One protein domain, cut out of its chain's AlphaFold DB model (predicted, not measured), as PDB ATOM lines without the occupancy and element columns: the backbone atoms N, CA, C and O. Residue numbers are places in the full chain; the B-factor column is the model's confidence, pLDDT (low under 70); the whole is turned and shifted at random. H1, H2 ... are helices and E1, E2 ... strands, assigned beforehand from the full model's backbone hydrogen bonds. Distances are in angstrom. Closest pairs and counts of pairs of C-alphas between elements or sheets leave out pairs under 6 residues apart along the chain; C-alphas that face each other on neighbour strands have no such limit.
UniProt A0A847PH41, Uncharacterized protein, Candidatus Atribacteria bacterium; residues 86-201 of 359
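Overview. This is residues 86 to 201 of the 359 residues of an uncharacterized protein of Candidatus Atribacteria bacterium (UniProt A0A847PH41). A strongly twisted sheet is built on two long antiparallel strands side by side, E1 and the edge strand E5; on the side of E1 away from E5 it is widened by the hairpin E3 and E4 near one end of E1 and by short E2 near the other. H1 covers part of one face, H3 packs on E5 from the opposite face, and H2 only grazes the sheet. The printed part has 116 residues, with three named helices and five named strands in the order H1 E1 E2 E3 E4 H2 H3 E5; the class is mixed, though only 53 residues are in named elements. The branched sheet has the antiparallel pairs E1 and E2, E1 and E4, E1 and E5, E3 and E4. The whole is compact, with a radius of gyration of the C-alphas of 13.2 A, and only just elongated, spanning 41 by 27 by 25 A.

Along the chain. H1 holds residues 86 to 92 and begins at C-alpha 86 (-8.464, 237.725, 1.231). E1, residues 101 to 110, is 27.2 A long and begins at C-alpha 101 (-8.891, 231.570, -5.186). E2 is residues 116 to 119, E3 residues 133 to 136, and E4 residues 141 to 146, 16.7 A long. H2 is residues 169 to 172, and H3 residues 178 to 186, 12.1 A long. E5, residues 192 to 200, is 24.3 A long and ends at C-alpha 200 (-12.422, 235.885, -2.683).

Arrangement. E1 has E5 on one side, with N 104 and O 197 2.7 A apart, within hydrogen-bond range. On the other side lie E4 beside residues 101 to 106, with N 105 and O 142 at 2.8 A, and E2 beside residues 107 to 110, with N 109 and O 118 at 2.9 A. E1 and E2 form a hairpin, as do E3 and E4, where N 135 and O 143 are 2.8 A apart. H1 is on the sheet at a height of 9.5 A, only just over E1 and E4 with 3 C-alphas on each, and runs slantwise to the strands, at 54 degrees to E1 on the local plane. H3 is on the opposite face at a height of 7.0 A, over none of the strands; its closest C-alphas to E5 are those of Phe 184 and Leu 194, 6.3 A apart. H2 and H3 are near each other, with 6 pairs of C-alphas within 10 A. Every O i to N i+4 pair of H1 and H3 is within hydrogen-bond range; H2 is too short for one.

Size, cuts and confidence. The C-alphas farthest apart are those of Lys 98 and Gly 112, 41.6 A. The printed part has no cut. The links E2 to E3, 13 residues, and E4 to H2, 22 residues, are long. The mean pLDDT of the printed part is 94.7, and no printed residue is under 70.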
ATOM      1  N   TYR A  86      -9.829 237.216   1.374       97.75
ATOM      2  CA  TYR A  86      -8.464 237.725   1.231       97.75
ATOM      3  C   TYR A  86      -8.045 238.601   2.417       97.75
ATOM      4  O   TYR A  86      -6.946 238.434   2.943       97.75
ATOM      5  N   ALA A  87      -8.931 239.481   2.893       97.56
ATOM      6  CA  ALA A  87      -8.690 240.271   4.098       97.56
ATOM      7  C   ALA A  87      -8.486 239.372   5.332       97.56
ATOM      8  O   ALA A  87      -7.577 239.614   6.123       97.56
ATOM      9  N   GLU A  88      -9.283 238.310   5.480       96.94
ATOM     10  CA  GLU A  88      -9.137 237.332   6.567       96.94
ATOM     11  C   GLU A  88      -7.819 236.548   6.467       96.94
ATOM     12  O   GLU A  88      -7.127 236.398   7.478       96.94
ATOM     13  N   ALA A  89      -7.421 236.122   5.263       97.19
ATOM     14  CA  ALA A  89      -6.132 235.472   5.031       97.19
ATOM     15  C   ALA A  89      -4.968 236.391   5.433       97.19
ATOM     16  O   ALA A  89      -4.117 236.021   6.245       97.19
ATOM     17  N   PHE A  90      -4.986 237.640   4.956       94.88
ATOM     18  CA  PHE A  90      -4.007 238.656   5.333       94.88
ATOM     19  C   PHE A  90      -3.984 238.903   6.836       94.88
ATOM     20  O   PHE A  90      -2.903 238.956   7.418       94.88
ATOM     21  N   GLY A  91      -5.143 239.026   7.476       95.25
ATOM     22  CA  GLY A  91      -5.255 239.249   8.913       95.25
ATOM     23  C   GLY A  91      -4.598 238.157   9.750       95.25
ATOM     24  O   GLY A  91      -3.938 238.462  10.748       95.25
ATOM     25  N   ASN A  92      -4.720 236.907   9.303       95.25
ATOM     26  CA  ASN A  92      -4.160 235.726   9.961       95.25
ATOM     27  C   ASN A  92      -2.730 235.378   9.517       95.25
ATOM     28  O   ASN A  92      -2.128 234.474  10.079       95.25
ATOM     29  N   GLY A  93      -2.154 236.106   8.554       95.12
ATOM     30  CA  GLY A  93      -0.823 235.788   8.024       95.12
ATOM     31  C   GLY A  93      -0.788 234.521   7.172       95.12
ATOM     32  O   GLY A  93       0.273 233.924   7.020       95.12
ATOM     33  N   ILE A  94      -1.932 234.133   6.612       96.69
ATOM     34  CA  ILE A  94      -2.049 233.004   5.693       96.69
ATOM     35  C   ILE A  94      -1.422 233.405   4.348       96.69
ATOM     36  O   ILE A  94      -1.766 234.468   3.815       96.69
ATOM     37  N   PRO A  95      -0.500 232.597   3.794       95.56
ATOM     38  CA  PRO A  95       0.133 232.894   2.518       95.56
ATOM     39  C   PRO A  95      -0.873 232.751   1.372       95.56
ATOM     40  O   PRO A  95      -1.590 231.758   1.272       95.56
ATOM     41  N   VAL A  96      -0.907 233.757   0.502       96.06
ATOM     42  CA  VAL A  96      -1.802 233.835  -0.659       96.06
ATOM     43  C   VAL A  96      -1.063 234.499  -1.819       96.06
ATOM     44  O   VAL A  96      -0.477 235.575  -1.666       96.06
ATOM     45  N   ASN A  97      -1.073 233.864  -2.987       96.50
ATOM     46  CA  ASN A  97      -0.468 234.379  -4.212       96.50
ATOM     47  C   ASN A  97      -1.511 235.090  -5.068       96.50
ATOM     48  O   ASN A  97      -2.685 234.754  -5.037       96.50
ATOM     49  N   LYS A  98      -1.068 236.025  -5.916       95.19
ATOM     50  CA  LYS A  98      -1.925 236.888  -6.754       95.19
ATOM     51  C   LYS A  98      -3.050 236.161  -7.515       95.19
ATOM     52  O   LYS A  98      -4.088 236.767  -7.749       95.19
ATOM     53  N   ASN A  99      -2.829 234.912  -7.921       96.88
ATOM     54  CA  ASN A  99      -3.764 234.143  -8.743       96.88
ATOM     55  C   ASN A  99      -4.539 233.083  -7.946       96.88
ATOM     56  O   ASN A  99      -5.178 232.230  -8.555       96.88
ATOM     57  N   ASP A 100      -4.486 233.108  -6.616       98.06
ATOM     58  CA  ASP A 100      -5.173 232.124  -5.784       98.06
ATOM     59  C   ASP A 100      -6.652 232.483  -5.626       98.06
ATOM     60  O   ASP A 100      -7.026 233.652  -5.510       98.06
ATOM     61  N   LEU A 101      -7.497 231.455  -5.599       98.00
ATOM     62  CA  LEU A 101      -8.891 231.570  -5.186       98.00
ATOM     63  C   LEU A 101      -8.980 231.251  -3.696       98.00
ATOM     64  O   LEU A 101      -8.404 230.276  -3.225       98.00
ATOM     65  N   ILE A 102      -9.739 232.051  -2.962       98.25
ATOM     66  CA  ILE A 102      -9.925 231.893  -1.524       98.25
ATOM     67  C   ILE A 102     -11.411 231.677  -1.263       98.25
ATOM     68  O   ILE A 102     -12.241 232.467  -1.706       98.25
ATOM     69  N   LEU A 103     -11.757 230.627  -0.533       97.88
ATOM     70  CA  LEU A 103     -13.108 230.386  -0.037       97.88
ATOM     71  C   LEU A 103     -13.079 230.369   1.487       97.88
ATOM     72  O   LEU A 103     -12.202 229.765   2.098       97.88
ATOM     73  N   ARG A 104     -14.057 231.020   2.109       97.62
ATOM     74  CA  ARG A 104     -14.380 230.789   3.517       97.62
ATOM     75  C   ARG A 104     -14.979 229.394   3.648       97.62
ATOM     76  O   ARG A 104     -15.621 228.898   2.729       97.62
ATOM     77  N   GLY A 105     -14.772 228.764   4.788       96.62
ATOM     78  CA  GLY A 105     -15.368 227.485   5.136       96.62
ATOM     79  C   GLY A 105     -16.145 227.610   6.436       96.62
ATOM     80  O   GLY A 105     -15.667 228.231   7.388       96.62
ATOM     81  N   SER A 106     -17.337 227.024   6.482       97.00
ATOM     82  CA  SER A 106     -18.135 226.916   7.705       97.00
ATOM     83  C   SER A 106     -18.511 225.468   7.973       97.00
ATOM     84  O   SER A 106     -18.960 224.773   7.064       97.00
ATOM     85  N   TRP A 107     -18.309 225.024   9.210       97.25
ATOM     86  CA  TRP A 107     -18.564 223.651   9.634       97.25
ATOM     87  C   TRP A 107     -19.899 223.522  10.352       97.25
ATOM     88  O   TRP A 107     -20.210 224.326  11.231       97.25
ATOM     89  N   PHE A 108     -20.666 222.495   9.995       97.44
ATOM     90  CA  PHE A 108     -21.980 222.210  10.573       97.44
ATOM     91  C   PHE A 108     -22.096 220.745  10.973       97.44
ATOM     92  O   PHE A 108     -21.558 219.879  10.278       97.44
ATOM     93  N   SER A 109     -22.835 220.471  12.048       97.31
ATOM     94  CA  SER A 109     -23.385 219.139  12.296       97.31
ATOM     95  C   SER A 109     -24.506 218.839  11.302       97.31
ATOM     96  O   SER A 109     -25.152 219.752  10.773       97.31
ATOM     97  N   LEU A 110     -24.735 217.552  11.051       97.75
ATOM     98  CA  LEU A 110     -25.859 217.064  10.267       97.75
ATOM     99  C   LEU A 110     -26.843 216.294  11.145       97.75
ATOM    100  O   LEU A 110     -26.442 215.509  12.003       97.75
ATOM    101  N   ASP A 111     -28.134 216.506  10.906       96.12
ATOM    102  CA  ASP A 111     -29.189 215.698  11.513       96.12
ATOM    103  C   ASP A 111     -29.314 214.316  10.836       96.12
ATOM    104  O   ASP A 111     -28.699 214.032   9.806       96.12
ATOM    105  N   GLY A 112     -30.180 213.449  11.373       93.50
ATOM    106  CA  GLY A 112     -30.426 212.112  10.808       93.50
ATOM    107  C   GLY A 112     -31.012 212.100   9.386       93.50
ATOM    108  O   GLY A 112     -31.146 211.034   8.789       93.50
ATOM    109  N   GLN A 113     -31.378 213.258   8.826       94.31
ATOM    110  CA  GLN A 113     -31.830 213.411   7.441       94.31
ATOM    111  C   GLN A 113     -30.739 213.993   6.523       94.31
ATOM    112  O   GLN A 113     -30.971 214.097   5.309       94.31
ATOM    113  N   GLY A 114     -29.567 214.345   7.064       96.00
ATOM    114  CA  GLY A 114     -28.462 214.992   6.356       96.00
ATOM    115  C   GLY A 114     -28.670 216.495   6.136       96.00
ATOM    116  O   GLY A 114     -28.158 217.050   5.155       96.00
ATOM    117  N   CYS A 115     -29.480 217.149   6.969       97.06
ATOM    118  CA  CYS A 115     -29.670 218.599   6.967       97.06
ATOM    119  C   CYS A 115     -28.682 219.277   7.919       97.06
ATOM    120  O   CYS A 115     -28.371 218.725   8.968       97.06
ATOM    121  N   CYS A 116     -28.201 220.471   7.561       96.50
ATOM    122  CA  CYS A 116     -27.330 221.249   8.446       96.50
ATOM    123  C   CYS A 116     -28.126 221.703   9.674       96.50
ATOM    124  O   CYS A 116     -29.156 222.360   9.520       96.50
ATOM    125  N   ASP A 117     -27.635 221.372  10.863       93.88
ATOM    126  CA  ASP A 117     -28.286 221.704  12.130       93.88
ATOM    127  C   ASP A 117     -27.617 222.923  12.781       93.88
ATOM    128  O   ASP A 117     -28.022 224.062  12.531       93.88
ATOM    129  N   VAL A 118     -26.532 222.713  13.532       92.69
ATOM    130  CA  VAL A 118     -25.815 223.788  14.226       92.69
ATOM    131  C   VAL A 118     -24.378 223.927  13.722       92.69
ATOM    132  O   VAL A 118     -23.759 222.933  13.328       92.69
ATOM    133  N   PRO A 119     -23.803 225.144  13.731       93.56
ATOM    134  CA  PRO A 119     -22.377 225.312  13.500       93.56
ATOM    135  C   PRO A 119     -21.567 224.536  14.543       93.56
ATOM    136  O   PRO A 119     -21.848 224.615  15.740       93.56
ATOM    137  N   ILE A 120     -20.540 223.820  14.097       95.38
ATOM    138  CA  ILE A 120     -19.611 223.083  14.964       95.38
ATOM    139  C   ILE A 120     -18.197 223.602  14.767       95.38
ATOM    140  O   ILE A 120     -17.890 224.193  13.736       95.38
ATOM    141  N   SER A 121     -17.319 223.362  15.738       95.81
ATOM    142  CA  SER A 121     -15.929 223.801  15.634       95.81
ATOM    143  C   SER A 121     -15.245 223.215  14.397       95.81
ATOM    144  O   SER A 121     -15.312 222.013  14.135       95.81
ATOM    145  N   ALA A 122     -14.578 224.082  13.645       95.50
ATOM    146  CA  ALA A 122     -13.757 223.729  12.510       95.50
ATOM    147  C   ALA A 122     -12.565 222.897  13.002       95.50
ATOM    148  O   ALA A 122     -11.896 223.316  13.949       95.50
ATOM    149  N   PRO A 123     -12.250 221.758  12.365       94.94
ATOM    150  CA  PRO A 123     -11.061 220.980  12.688       94.94
ATOM    151  C   PRO A 123      -9.800 221.848  12.628       94.94
ATOM    152  O   PRO A 123      -9.690 222.715  11.758       94.94
ATOM    153  N   GLU A 124      -8.845 221.623  13.532       94.38
ATOM    154  CA  GLU A 124      -7.562 222.346  13.520       94.38
ATOM    155  C   GLU A 124      -6.755 222.037  12.254       94.38
ATOM    156  O   GLU A 124      -6.086 222.902  11.691       94.38
ATOM    157  N   THR A 125      -6.856 220.795  11.781       92.00
ATOM    158  CA  THR A 125      -6.216 220.309  10.563       92.00
ATOM    159  C   THR A 125      -7.185 219.435   9.783       92.00
ATOM    160  O   THR A 125      -8.140 218.881  10.335       92.00
ATOM    161  N   LEU A 126      -6.932 219.310   8.485       88.12
ATOM    162  CA  LEU A 126      -7.581 218.336   7.623       88.12
ATOM    163  C   LEU A 126      -6.505 217.510   6.921       88.12
ATOM    164  O   LEU A 126      -5.402 218.025   6.711       88.12
ATOM    165  N   PRO A 127      -6.806 216.251   6.557       81.06
ATOM    166  CA  PRO A 127      -5.964 215.493   5.639       81.06
ATOM    167  C   PRO A 127      -5.716 216.294   4.360       81.06
ATOM    168  O   PRO A 127      -6.555 217.116   3.989       81.06
ATOM    169  N   ASP A 128      -4.594 216.034   3.683       77.38
ATOM    170  CA  ASP A 128      -4.250 216.722   2.437       77.38
ATOM    171  C   ASP A 128      -5.439 216.743   1.470       77.38
ATOM    172  O   ASP A 128      -5.957 215.708   1.040       77.38
ATOM    173  N   ILE A 129      -5.877 217.958   1.144       84.75
ATOM    174  CA  ILE A 129      -7.003 218.197   0.255       84.75
ATOM    175  C   ILE A 129      -6.443 218.435  -1.141       84.75
ATOM    176  O   ILE A 129      -5.687 219.379  -1.372       84.75
ATOM    177  N   GLU A 130      -6.828 217.591  -2.098       80.00
ATOM    178  CA  GLU A 130      -6.376 217.722  -3.484       80.00
ATOM    179  C   GLU A 130      -6.676 219.132  -4.029       80.00
ATOM    180  O   GLU A 130      -7.832 219.546  -4.149       80.00
ATOM    181  N   GLY A 131      -5.618 219.868  -4.382       86.62
ATOM    182  CA  GLY A 131      -5.716 221.187  -5.014       86.62
ATOM    183  C   GLY A 131      -6.079 222.343  -4.077       86.62
ATOM    184  O   GLY A 131      -6.430 223.414  -4.574       86.62
ATOM    185  N   CYS A 132      -6.013 222.162  -2.752       94.06
ATOM    186  CA  CYS A 132      -6.364 223.204  -1.789       94.06
ATOM    187  C   CYS A 132      -5.544 223.134  -0.492       94.06
ATOM    188  O   CYS A 132      -5.260 222.059   0.027       94.06
ATOM    189  N   HIS A 133      -5.230 224.297   0.072       96.19
ATOM    190  CA  HIS A 133      -4.698 224.436   1.422       96.19
ATOM    191  C   HIS A 133      -5.810 224.834   2.391       96.19
ATOM    192  O   HIS A 133      -6.500 225.835   2.181       96.19
ATOM    193  N   TYR A 134      -5.948 224.070   3.471       97.00
ATOM    194  CA  TYR A 134      -6.885 224.354   4.549       97.00
ATOM    195  C   TYR A 134      -6.210 225.119   5.686       97.00
ATOM    196  O   TYR A 134      -5.112 224.771   6.116       97.00
ATOM    197  N   TYR A 135      -6.911 226.119   6.210       96.75
ATOM    198  CA  TYR A 135      -6.494 226.883   7.376       96.75
ATOM    199  C   TYR A 135      -7.657 226.981   8.361       96.75
ATOM    200  O   TYR A 135      -8.697 227.574   8.056       96.75
ATOM    201  N   HIS A 136      -7.472 226.427   9.557       95.75
ATOM    202  CA  HIS A 136      -8.353 226.701  10.686       95.75
ATOM    203  C   HIS A 136      -8.290 228.193  11.040       95.75
ATOM    204  O   HIS A 136      -7.211 228.789  11.026       95.75
ATOM    205  N   LEU A 137      -9.443 228.789  11.351       92.62
ATOM    206  CA  LEU A 137      -9.506 230.135  11.915       92.62
ATOM    207  C   LEU A 137      -9.919 230.078  13.386       92.62
ATOM    208  O   LEU A 137      -9.062 230.038  14.259       92.62
ATOM    209  N   GLU A 138     -11.220 230.110  13.653       87.50
ATOM    210  CA  GLU A 138     -11.797 230.113  14.995       87.50
ATOM    211  C   GLU A 138     -13.210 229.537  14.929       87.50
ATOM    212  O   GLU A 138     -13.889 229.674  13.904       87.50
ATOM    213  N   GLN A 139     -13.688 228.963  16.034       89.00
ATOM    214  CA  GLN A 139     -15.042 228.407  16.125       89.00
ATOM    215  C   GLN A 139     -15.324 227.509  14.908       89.00
ATOM    216  O   GLN A 139     -14.522 226.640  14.596       89.00
ATOM    217  N   TYR A 140     -16.418 227.746  14.184       90.88
ATOM    218  CA  TYR A 140     -16.823 227.009  12.988       90.88
ATOM    219  C   TYR A 140     -16.159 227.480  11.685       90.88
ATOM    220  O   TYR A 140     -16.476 226.958  10.613       90.88
ATOM    221  N   LYS A 141     -15.282 228.489  11.736       94.81
ATOM    222  CA  LYS A 141     -14.741 229.187  10.564       94.81
ATOM    223  C   LYS A 141     -13.396 228.599  10.134       94.81
ATOM    224  O   LYS A 141     -12.525 228.299  10.946       94.81
ATOM    225  N   SER A 142     -13.203 228.519   8.826       96.50
ATOM    226  CA  SER A 142     -11.944 228.140   8.182       96.50
ATOM    227  C   SER A 142     -11.743 228.922   6.883       96.50
ATOM    228  O   SER A 142     -12.658 229.602   6.407       96.50
ATOM    229  N   LEU A 143     -10.548 228.832   6.308       97.44
ATOM    230  CA  LEU A 143     -10.242 229.292   4.956       97.44
ATOM    231  C   LEU A 143      -9.682 228.147   4.120       97.44
ATOM    232  O   LEU A 143      -8.936 227.296   4.599       97.44
ATOM    233  N   LEU A 144     -10.032 228.176   2.844       97.69
ATOM    234  CA  LEU A 144      -9.583 227.271   1.804       97.69
ATOM    235  C   LEU A 144      -8.888 228.113   0.734       97.69
ATOM    236  O   LEU A 144      -9.511 229.005   0.156       97.69
ATOM    237  N   VAL A 145      -7.611 227.848   0.480       97.88
ATOM    238  CA  VAL A 145      -6.820 228.541  -0.545       97.88
ATOM    239  C   VAL A 145      -6.534 227.567  -1.677       97.88
ATOM    240  O   VAL A 145      -5.860 226.562  -1.478       97.88
ATOM    241  N   PHE A 146      -7.031 227.883  -2.867       97.50
ATOM    242  CA  PHE A 146      -6.902 227.100  -4.090       97.50
ATOM    243  C   PHE A 146      -5.868 227.765  -5.013       97.50
ATOM    244  O   PHE A 146      -6.178 228.793  -5.636       97.50
ATOM    245  N   PRO A 147      -4.638 227.226  -5.099       97.19
ATOM    246  CA  PRO A 147      -3.554 227.875  -5.825       97.19
ATOM    247  C   PRO A 147      -3.849 228.054  -7.317       97.19
ATOM    248  O   PRO A 147      -4.236 227.106  -7.997       97.19
ATOM    249  N   GLY A 148      -3.643 229.262  -7.847       97.12
ATOM    250  CA  GLY A 148      -3.775 229.541  -9.286       97.12
ATOM    251  C   GLY A 148      -5.201 229.498  -9.859       97.12
ATOM    252  O   GLY A 148      -5.357 229.522 -11.078       97.12
ATOM    253  N   MET A 149      -6.234 229.441  -9.013       97.25
ATOM    254  CA  MET A 149      -7.632 229.251  -9.426       97.25
ATOM    255  C   MET A 149      -8.494 230.527  -9.421       97.25
ATOM    256  O   MET A 149      -9.721 230.442  -9.515       97.25
ATOM    257  N   ALA A 150      -7.900 231.719  -9.329       96.94
ATOM    258  CA  ALA A 150      -8.636 232.991  -9.298       96.94
ATOM    259  C   ALA A 150      -9.561 233.214 -10.512       96.94
ATOM    260  O   ALA A 150     -10.558 233.923 -10.405       96.94
ATOM    261  N   ASN A 151      -9.269 232.596 -11.659       96.00
ATOM    262  CA  ASN A 151     -10.090 232.678 -12.870       96.00
ATOM    263  C   ASN A 151     -11.490 232.055 -12.715       96.00
ATOM    264  O   ASN A 151     -12.382 232.426 -13.467       96.00
ATOM    265  N   PHE A 152     -11.705 231.168 -11.739       95.38
ATOM    266  CA  PHE A 152     -13.009 230.539 -11.484       95.38
ATOM    267  C   PHE A 152     -13.970 231.411 -10.661       95.38
ATOM    268  O   PHE A 152     -15.106 231.010 -10.416       95.38
ATOM    269  N   ILE A 153     -13.541 232.589 -10.199       95.38
ATOM    270  CA  ILE A 153     -14.302 233.395  -9.235       95.38
ATOM    271  C   ILE A 153     -15.723 233.748  -9.702       95.38
ATOM    272  O   ILE A 153     -16.647 233.749  -8.891       95.38
ATOM    273  N   SER A 154     -15.897 234.014 -11.000       93.56
ATOM    274  CA  SER A 154     -17.184 234.390 -11.596       93.56
ATOM    275  C   SER A 154     -18.091 233.196 -11.885       93.56
ATOM    276  O   SER A 154     -19.305 233.368 -11.945       93.56
ATOM    277  N   ASP A 155     -17.519 232.001 -12.033       94.94
ATOM    278  CA  ASP A 155     -18.270 230.779 -12.341       94.94
ATOM    279  C   ASP A 155     -18.771 230.089 -11.068       94.94
ATOM    280  O   ASP A 155     -19.753 229.343 -11.089       94.94
ATOM    281  N   ILE A 156     -18.092 230.334  -9.944       95.06
ATOM    282  CA  ILE A 156     -18.387 229.684  -8.676       95.06
ATOM    283  C   ILE A 156     -19.664 230.241  -8.048       95.06
ATOM    284  O   ILE A 156     -19.788 231.431  -7.760       95.06
ATOM    285  N   VAL A 157     -20.585 229.332  -7.731       95.56
ATOM    286  CA  VAL A 157     -21.783 229.626  -6.937       95.56
ATOM    287  C   VAL A 157     -21.652 228.937  -5.587       95.56
ATOM    288  O   VAL A 157     -21.421 227.728  -5.528       95.56
ATOM    289  N   THR A 158     -21.807 229.712  -4.512       95.62
ATOM    290  CA  THR A 158     -21.724 229.236  -3.126       95.62
ATOM    291  C   THR A 158     -22.936 229.656  -2.305       95.62
ATOM    292  O   THR A 158     -23.760 230.453  -2.760       95.62
ATOM    293  N   TYR A 159     -23.041 229.107  -1.095       93.56
ATOM    294  CA  TYR A 159     -24.171 229.309  -0.196       93.56
ATOM    295  C   TYR A 159     -23.657 229.787   1.166       93.56
ATOM    296  O   TYR A 159     -22.857 229.085   1.785       93.56
ATOM    297  N   PRO A 160     -24.055 230.978   1.638       90.12
ATOM    298  CA  PRO A 160     -23.572 231.492   2.910       90.12
ATOM    299  C   PRO A 160     -24.156 230.718   4.112       90.12
ATOM    300  O   PRO A 160     -25.262 230.182   4.040       90.12
ATOM    301  N   PRO A 161     -23.463 230.686   5.262       86.62
ATOM    302  CA  PRO A 161     -23.820 229.844   6.405       86.62
ATOM    303  C   PRO A 161     -25.191 230.172   7.002       86.62
ATOM    304  O   PRO A 161     -25.899 229.272   7.442       86.62
ATOM    305  N   TYR A 162     -25.614 231.438   6.968       85.19
ATOM    306  CA  TYR A 162     -26.898 231.868   7.532       85.19
ATOM    307  C   TYR A 162     -28.127 231.359   6.759       85.19
ATOM    308  O   TYR A 162     -29.233 231.437   7.283       85.19
ATOM    309  N   VAL A 163     -27.957 230.806   5.548       87.56
ATOM    310  CA  VAL A 163     -29.041 230.114   4.824       87.56
ATOM    311  C   VAL A 163     -28.962 228.589   4.932       87.56
ATOM    312  O   VAL A 163     -29.803 227.900   4.363       87.56
ATOM    313  N   CYS A 164     -27.950 228.044   5.620       88.62
ATOM    314  CA  CYS A 164     -27.693 226.603   5.640       88.62
ATOM    315  C   CYS A 164     -28.586 225.847   6.631       88.62
ATOM    316  O   CYS A 164     -28.926 224.697   6.365       88.62
ATOM    317  N   GLY A 165     -28.989 226.472   7.742       90.12
ATOM    318  CA  GLY A 165     -29.801 225.826   8.780       90.12
ATOM    319  C   GLY A 165     -31.081 225.193   8.218       90.12
ATOM    320  O   GLY A 165     -31.853 225.844   7.512       90.12
ATOM    321  N   GLY A 166     -31.283 223.904   8.495       92.81
ATOM    322  CA  GLY A 166     -32.412 223.106   8.011       92.81
ATOM    323  C   GLY A 166     -32.343 222.694   6.534       92.81
ATOM    324  O   GLY A 166     -33.211 221.955   6.067       92.81
ATOM    325  N   GLN A 167     -31.331 223.127   5.775       95.88
ATOM    326  CA  GLN A 167     -31.139 222.710   4.385       95.88
ATOM    327  C   GLN A 167     -30.368 221.393   4.310       95.88
ATOM    328  O   GLN A 167     -29.383 221.185   5.019       95.88
ATOM    329  N   ARG A 168     -30.758 220.520   3.373       96.50
ATOM    330  CA  ARG A 168     -29.992 219.306   3.050       96.50
ATOM    331  C   ARG A 168     -28.594 219.688   2.572       96.50
ATOM    332  O   ARG A 168     -28.473 220.319   1.524       96.50
ATOM    333  N   ALA A 169     -27.555 219.232   3.271       96.31
ATOM    334  CA  ALA A 169     -26.172 219.630   3.001       96.31
ATOM    335  C   ALA A 169     -25.755 219.369   1.548       96.31
ATOM    336  O   ALA A 169     -25.188 220.240   0.898       96.31
ATOM    337  N   ARG A 170     -26.154 218.227   0.970       96.12
ATOM    338  CA  ARG A 170     -25.901 217.891  -0.446       96.12
ATOM    339  C   ARG A 170     -26.399 218.938  -1.458       96.12
ATOM    340  O   ARG A 170     -25.843 219.041  -2.546       96.12
ATOM    341  N   ASN A 171     -27.431 219.714  -1.116       95.75
ATOM    342  CA  ASN A 171     -27.967 220.769  -1.983       95.75
ATOM    343  C   ASN A 171     -27.119 222.053  -1.934       95.75
ATOM    344  O   ASN A 171     -27.292 222.924  -2.784       95.75
ATOM    345  N   LEU A 172     -26.216 222.153  -0.956       95.94
ATOM    346  CA  LEU A 172     -25.310 223.276  -0.727       95.94
ATOM    347  C   LEU A 172     -23.924 223.046  -1.353       95.94
ATOM    348  O   LEU A 172     -23.002 223.820  -1.104       95.94
ATOM    349  N   CYS A 173     -23.759 222.001  -2.174       96.62
ATOM    350  CA  CYS A 173     -22.520 221.776  -2.911       96.62
ATOM    351  C   CYS A 173     -22.215 222.982  -3.817       96.62
ATOM    352  O   CYS A 173     -23.047 223.318  -4.670       96.62
ATOM    353  N   PRO A 174     -21.019 223.595  -3.712       96.06
ATOM    354  CA  PRO A 174     -20.604 224.642  -4.632       96.06
ATOM    355  C   PRO A 174     -20.639 224.167  -6.087       96.06
ATOM    356  O   PRO A 174     -20.315 223.010  -6.385       96.06
ATOM    357  N   LYS A 175     -21.021 225.071  -6.991       96.31
ATOM    358  CA  LYS A 175     -21.126 224.816  -8.440       96.31
ATOM    359  C   LYS A 175     -20.095 225.644  -9.205       96.31
ATOM    360  O   LYS A 175     -19.529 226.575  -8.646       96.31
ATOM    361  N   GLY A 176     -19.858 225.297 -10.472       95.44
ATOM    362  CA  GLY A 176     -18.971 226.047 -11.376       95.44
ATOM    363  C   GLY A 176     -17.483 225.706 -11.277       95.44
ATOM    364  O   GLY A 176     -16.710 226.102 -12.140       95.44
ATOM    365  N   CYS A 177     -17.068 224.919 -10.279       95.25
ATOM    366  CA  CYS A 177     -15.691 224.448 -10.157       95.25
ATOM    367  C   CYS A 177     -15.639 223.024  -9.591       95.25
ATOM    368  O   CYS A 177     -15.934 222.800  -8.417       95.25
ATOM    369  N   SER A 178     -15.225 222.058 -10.419       94.94
ATOM    370  CA  SER A 178     -15.205 220.634 -10.055       94.94
ATOM    371  C   SER A 178     -14.265 220.324  -8.890       94.94
ATOM    372  O   SER A 178     -14.572 219.454  -8.080       94.94
ATOM    373  N   ILE A 179     -13.148 221.043  -8.761       95.56
ATOM    374  CA  ILE A 179     -12.211 220.880  -7.642       95.56
ATOM    375  C   ILE A 179     -12.894 221.282  -6.333       95.56
ATOM    376  O   ILE A 179     -12.916 220.483  -5.403       95.56
ATOM    377  N   VAL A 180     -13.532 222.456  -6.279       96.00
ATOM    378  CA  VAL A 180     -14.264 222.911  -5.084       96.00
ATOM    379  C   VAL A 180     -15.399 221.943  -4.739       96.00
ATOM    380  O   VAL A 180     -15.568 221.589  -3.573       96.00
ATOM    381  N   SER A 181     -16.139 221.451  -5.740       95.81
ATOM    382  CA  SER A 181     -17.164 220.428  -5.517       95.81
ATOM    383  C   SER A 181     -16.560 219.138  -4.948       95.81
ATOM    384  O   SER A 181     -17.132 218.568  -4.024       95.81
ATOM    385  N   ARG A 182     -15.405 218.663  -5.438       95.56
ATOM    386  CA  ARG A 182     -14.725 217.478  -4.877       95.56
ATOM    387  C   ARG A 182     -14.299 217.700  -3.425       95.56
ATOM    388  O   ARG A 182     -14.548 216.825  -2.599       95.56
ATOM    389  N   VAL A 183     -13.754 218.877  -3.096       95.56
ATOM    390  CA  VAL A 183     -13.419 219.245  -1.708       95.56
ATOM    391  C   VAL A 183     -14.654 219.167  -0.813       95.56
ATOM    392  O   VAL A 183     -14.600 218.513   0.226       95.56
ATOM    393  N   PHE A 184     -15.780 219.740  -1.243       96.06
ATOM    394  CA  PHE A 184     -17.048 219.639  -0.521       96.06
ATOM    395  C   PHE A 184     -17.475 218.178  -0.295       96.06
ATOM    396  O   PHE A 184     -17.703 217.782   0.844       96.06
ATOM    397  N   HIS A 185     -17.524 217.350  -1.348       95.69
ATOM    398  CA  HIS A 185     -17.968 215.954  -1.230       95.69
ATOM    399  C   HIS A 185     -17.048 215.114  -0.333       95.69
ATOM    400  O   HIS A 185     -17.540 214.286   0.424       95.69
ATOM    401  N   SER A 186     -15.733 215.348  -0.375       94.44
ATOM    402  CA  SER A 186     -14.772 214.659   0.506       94.44
ATOM    403  C   SER A 186     -14.932 215.007   1.991       94.44
ATOM    404  O   SER A 186     -14.445 214.272   2.844       94.44
ATOM    405  N   HIS A 187     -15.634 216.102   2.301       95.19
ATOM    406  CA  HIS A 187     -15.895 216.577   3.661       95.19
ATOM    407  C   HIS A 187     -17.393 216.618   3.987       95.19
ATOM    408  O   HIS A 187     -17.791 217.299   4.931       95.19
ATOM    409  N   LEU A 188     -18.221 215.899   3.226       96.06
ATOM    410  CA  LEU A 188     -19.618 215.634   3.547       96.06
ATOM    411  C   LEU A 188     -19.703 214.252   4.208       96.06
ATOM    412  O   LEU A 188     -19.693 213.233   3.522       96.06
ATOM    413  N   MET A 189     -19.749 214.237   5.539       95.06
ATOM    414  CA  MET A 189     -19.813 213.026   6.364       95.06
ATOM    415  C   MET A 189     -21.256 212.741   6.796       95.06
ATOM    416  O   MET A 189     -22.166 213.501   6.472       95.06
ATOM    417  N   GLU A 190     -21.480 211.651   7.532       94.25
ATOM    418  CA  GLU A 190     -22.806 211.329   8.083       94.25
ATOM    419  C   GLU A 190     -23.251 212.331   9.159       94.25
ATOM    420  O   GLU A 190     -24.426 212.673   9.229       94.25
ATOM    421  N   ASP A 191     -22.311 212.824   9.970       96.19
ATOM    422  CA  ASP A 191     -22.556 213.640  11.165       96.19
ATOM    423  C   ASP A 191     -22.182 215.119  10.996       96.19
ATOM    424  O   ASP A 191     -22.533 215.947  11.839       96.19
ATOM    425  N   ARG A 192     -21.442 215.471   9.937       96.62
ATOM    426  CA  ARG A 192     -20.941 216.834   9.722       96.62
ATOM    427  C   ARG A 192     -20.630 217.158   8.271       96.62
ATOM    428  O   ARG A 192     -20.383 216.271   7.456       96.62
ATOM    429  N   CYS A 193     -20.550 218.448   7.966       96.81
ATOM    430  CA  CYS A 193     -20.066 218.917   6.675       96.81
ATOM    431  C   CYS A 193     -19.244 220.208   6.755       96.81
ATOM    432  O   CYS A 193     -19.428 221.031   7.656       96.81
ATOM    433  N   LEU A 194     -18.367 220.387   5.764       96.81
ATOM    434  CA  LEU A 194     -17.743 221.663   5.419       96.81
ATOM    435  C   LEU A 194     -18.547 222.333   4.299       96.81
ATOM    436  O   LEU A 194     -18.721 221.747   3.233       96.81
ATOM    437  N   ILE A 195     -18.966 223.583   4.504       97.19
ATOM    438  CA  ILE A 195     -19.602 224.433   3.489       97.19
ATOM    439  C   ILE A 195     -18.596 225.493   3.005       97.19
ATOM    440  O   ILE A 195     -18.332 226.445   3.746       97.19
ATOM    441  N   PRO A 196     -18.018 225.373   1.790       96.88
ATOM    442  CA  PRO A 196     -17.217 226.430   1.172       96.88
ATOM    443  C   PRO A 196     -18.094 227.573   0.639       96.88
ATOM    444  O   PRO A 196     -19.049 227.337  -0.103       96.88
ATOM    445  N   TRP A 197     -17.751 228.818   0.964       96.88
ATOM    446  CA  TRP A 197     -18.512 230.004   0.575       96.88
ATOM    447  C   TRP A 197     -17.681 231.288   0.537       96.88
ATOM    448  O   TRP A 197     -16.514 231.305   0.915       96.88
ATOM    449  N   GLY A 198     -18.273 232.389   0.068       95.12
ATOM    450  CA  GLY A 198     -17.651 233.714   0.153       95.12
ATOM    451  C   GLY A 198     -16.373 233.831  -0.681       95.12
ATOM    452  O   GLY A 198     -15.333 234.254  -0.165       95.12
ATOM    453  N   GLN A 199     -16.451 233.431  -1.955       96.81
ATOM    454  CA  GLN A 199     -15.307 233.426  -2.864       96.81
ATOM    455  C   GLN A 199     -14.622 234.787  -2.905       96.81
ATOM    456  O   GLN A 199     -15.269 235.836  -2.955       96.81
ATOM    457  N   SER A 200     -13.300 234.741  -2.824       97.81
ATOM    458  CA  SER A 200     -12.422 235.885  -2.683       97.81
ATOM    459  C   SER A 200     -11.162 235.712  -3.518       97.81
ATOM    460  O   SER A 200     -10.727 234.588  -3.766       97.81
ATOM    461  N   VAL A 201     -10.564 236.824  -3.931       97.69
ATOM    462  CA  VAL A 201      -9.273 236.845  -4.631       97.69
ATOM    463  C   VAL A 201      -8.375 237.940  -4.069       97.69
ATOM    464  O   VAL A 201      -8.871 238.934  -3.532       97.69
TER     465      VAL A 201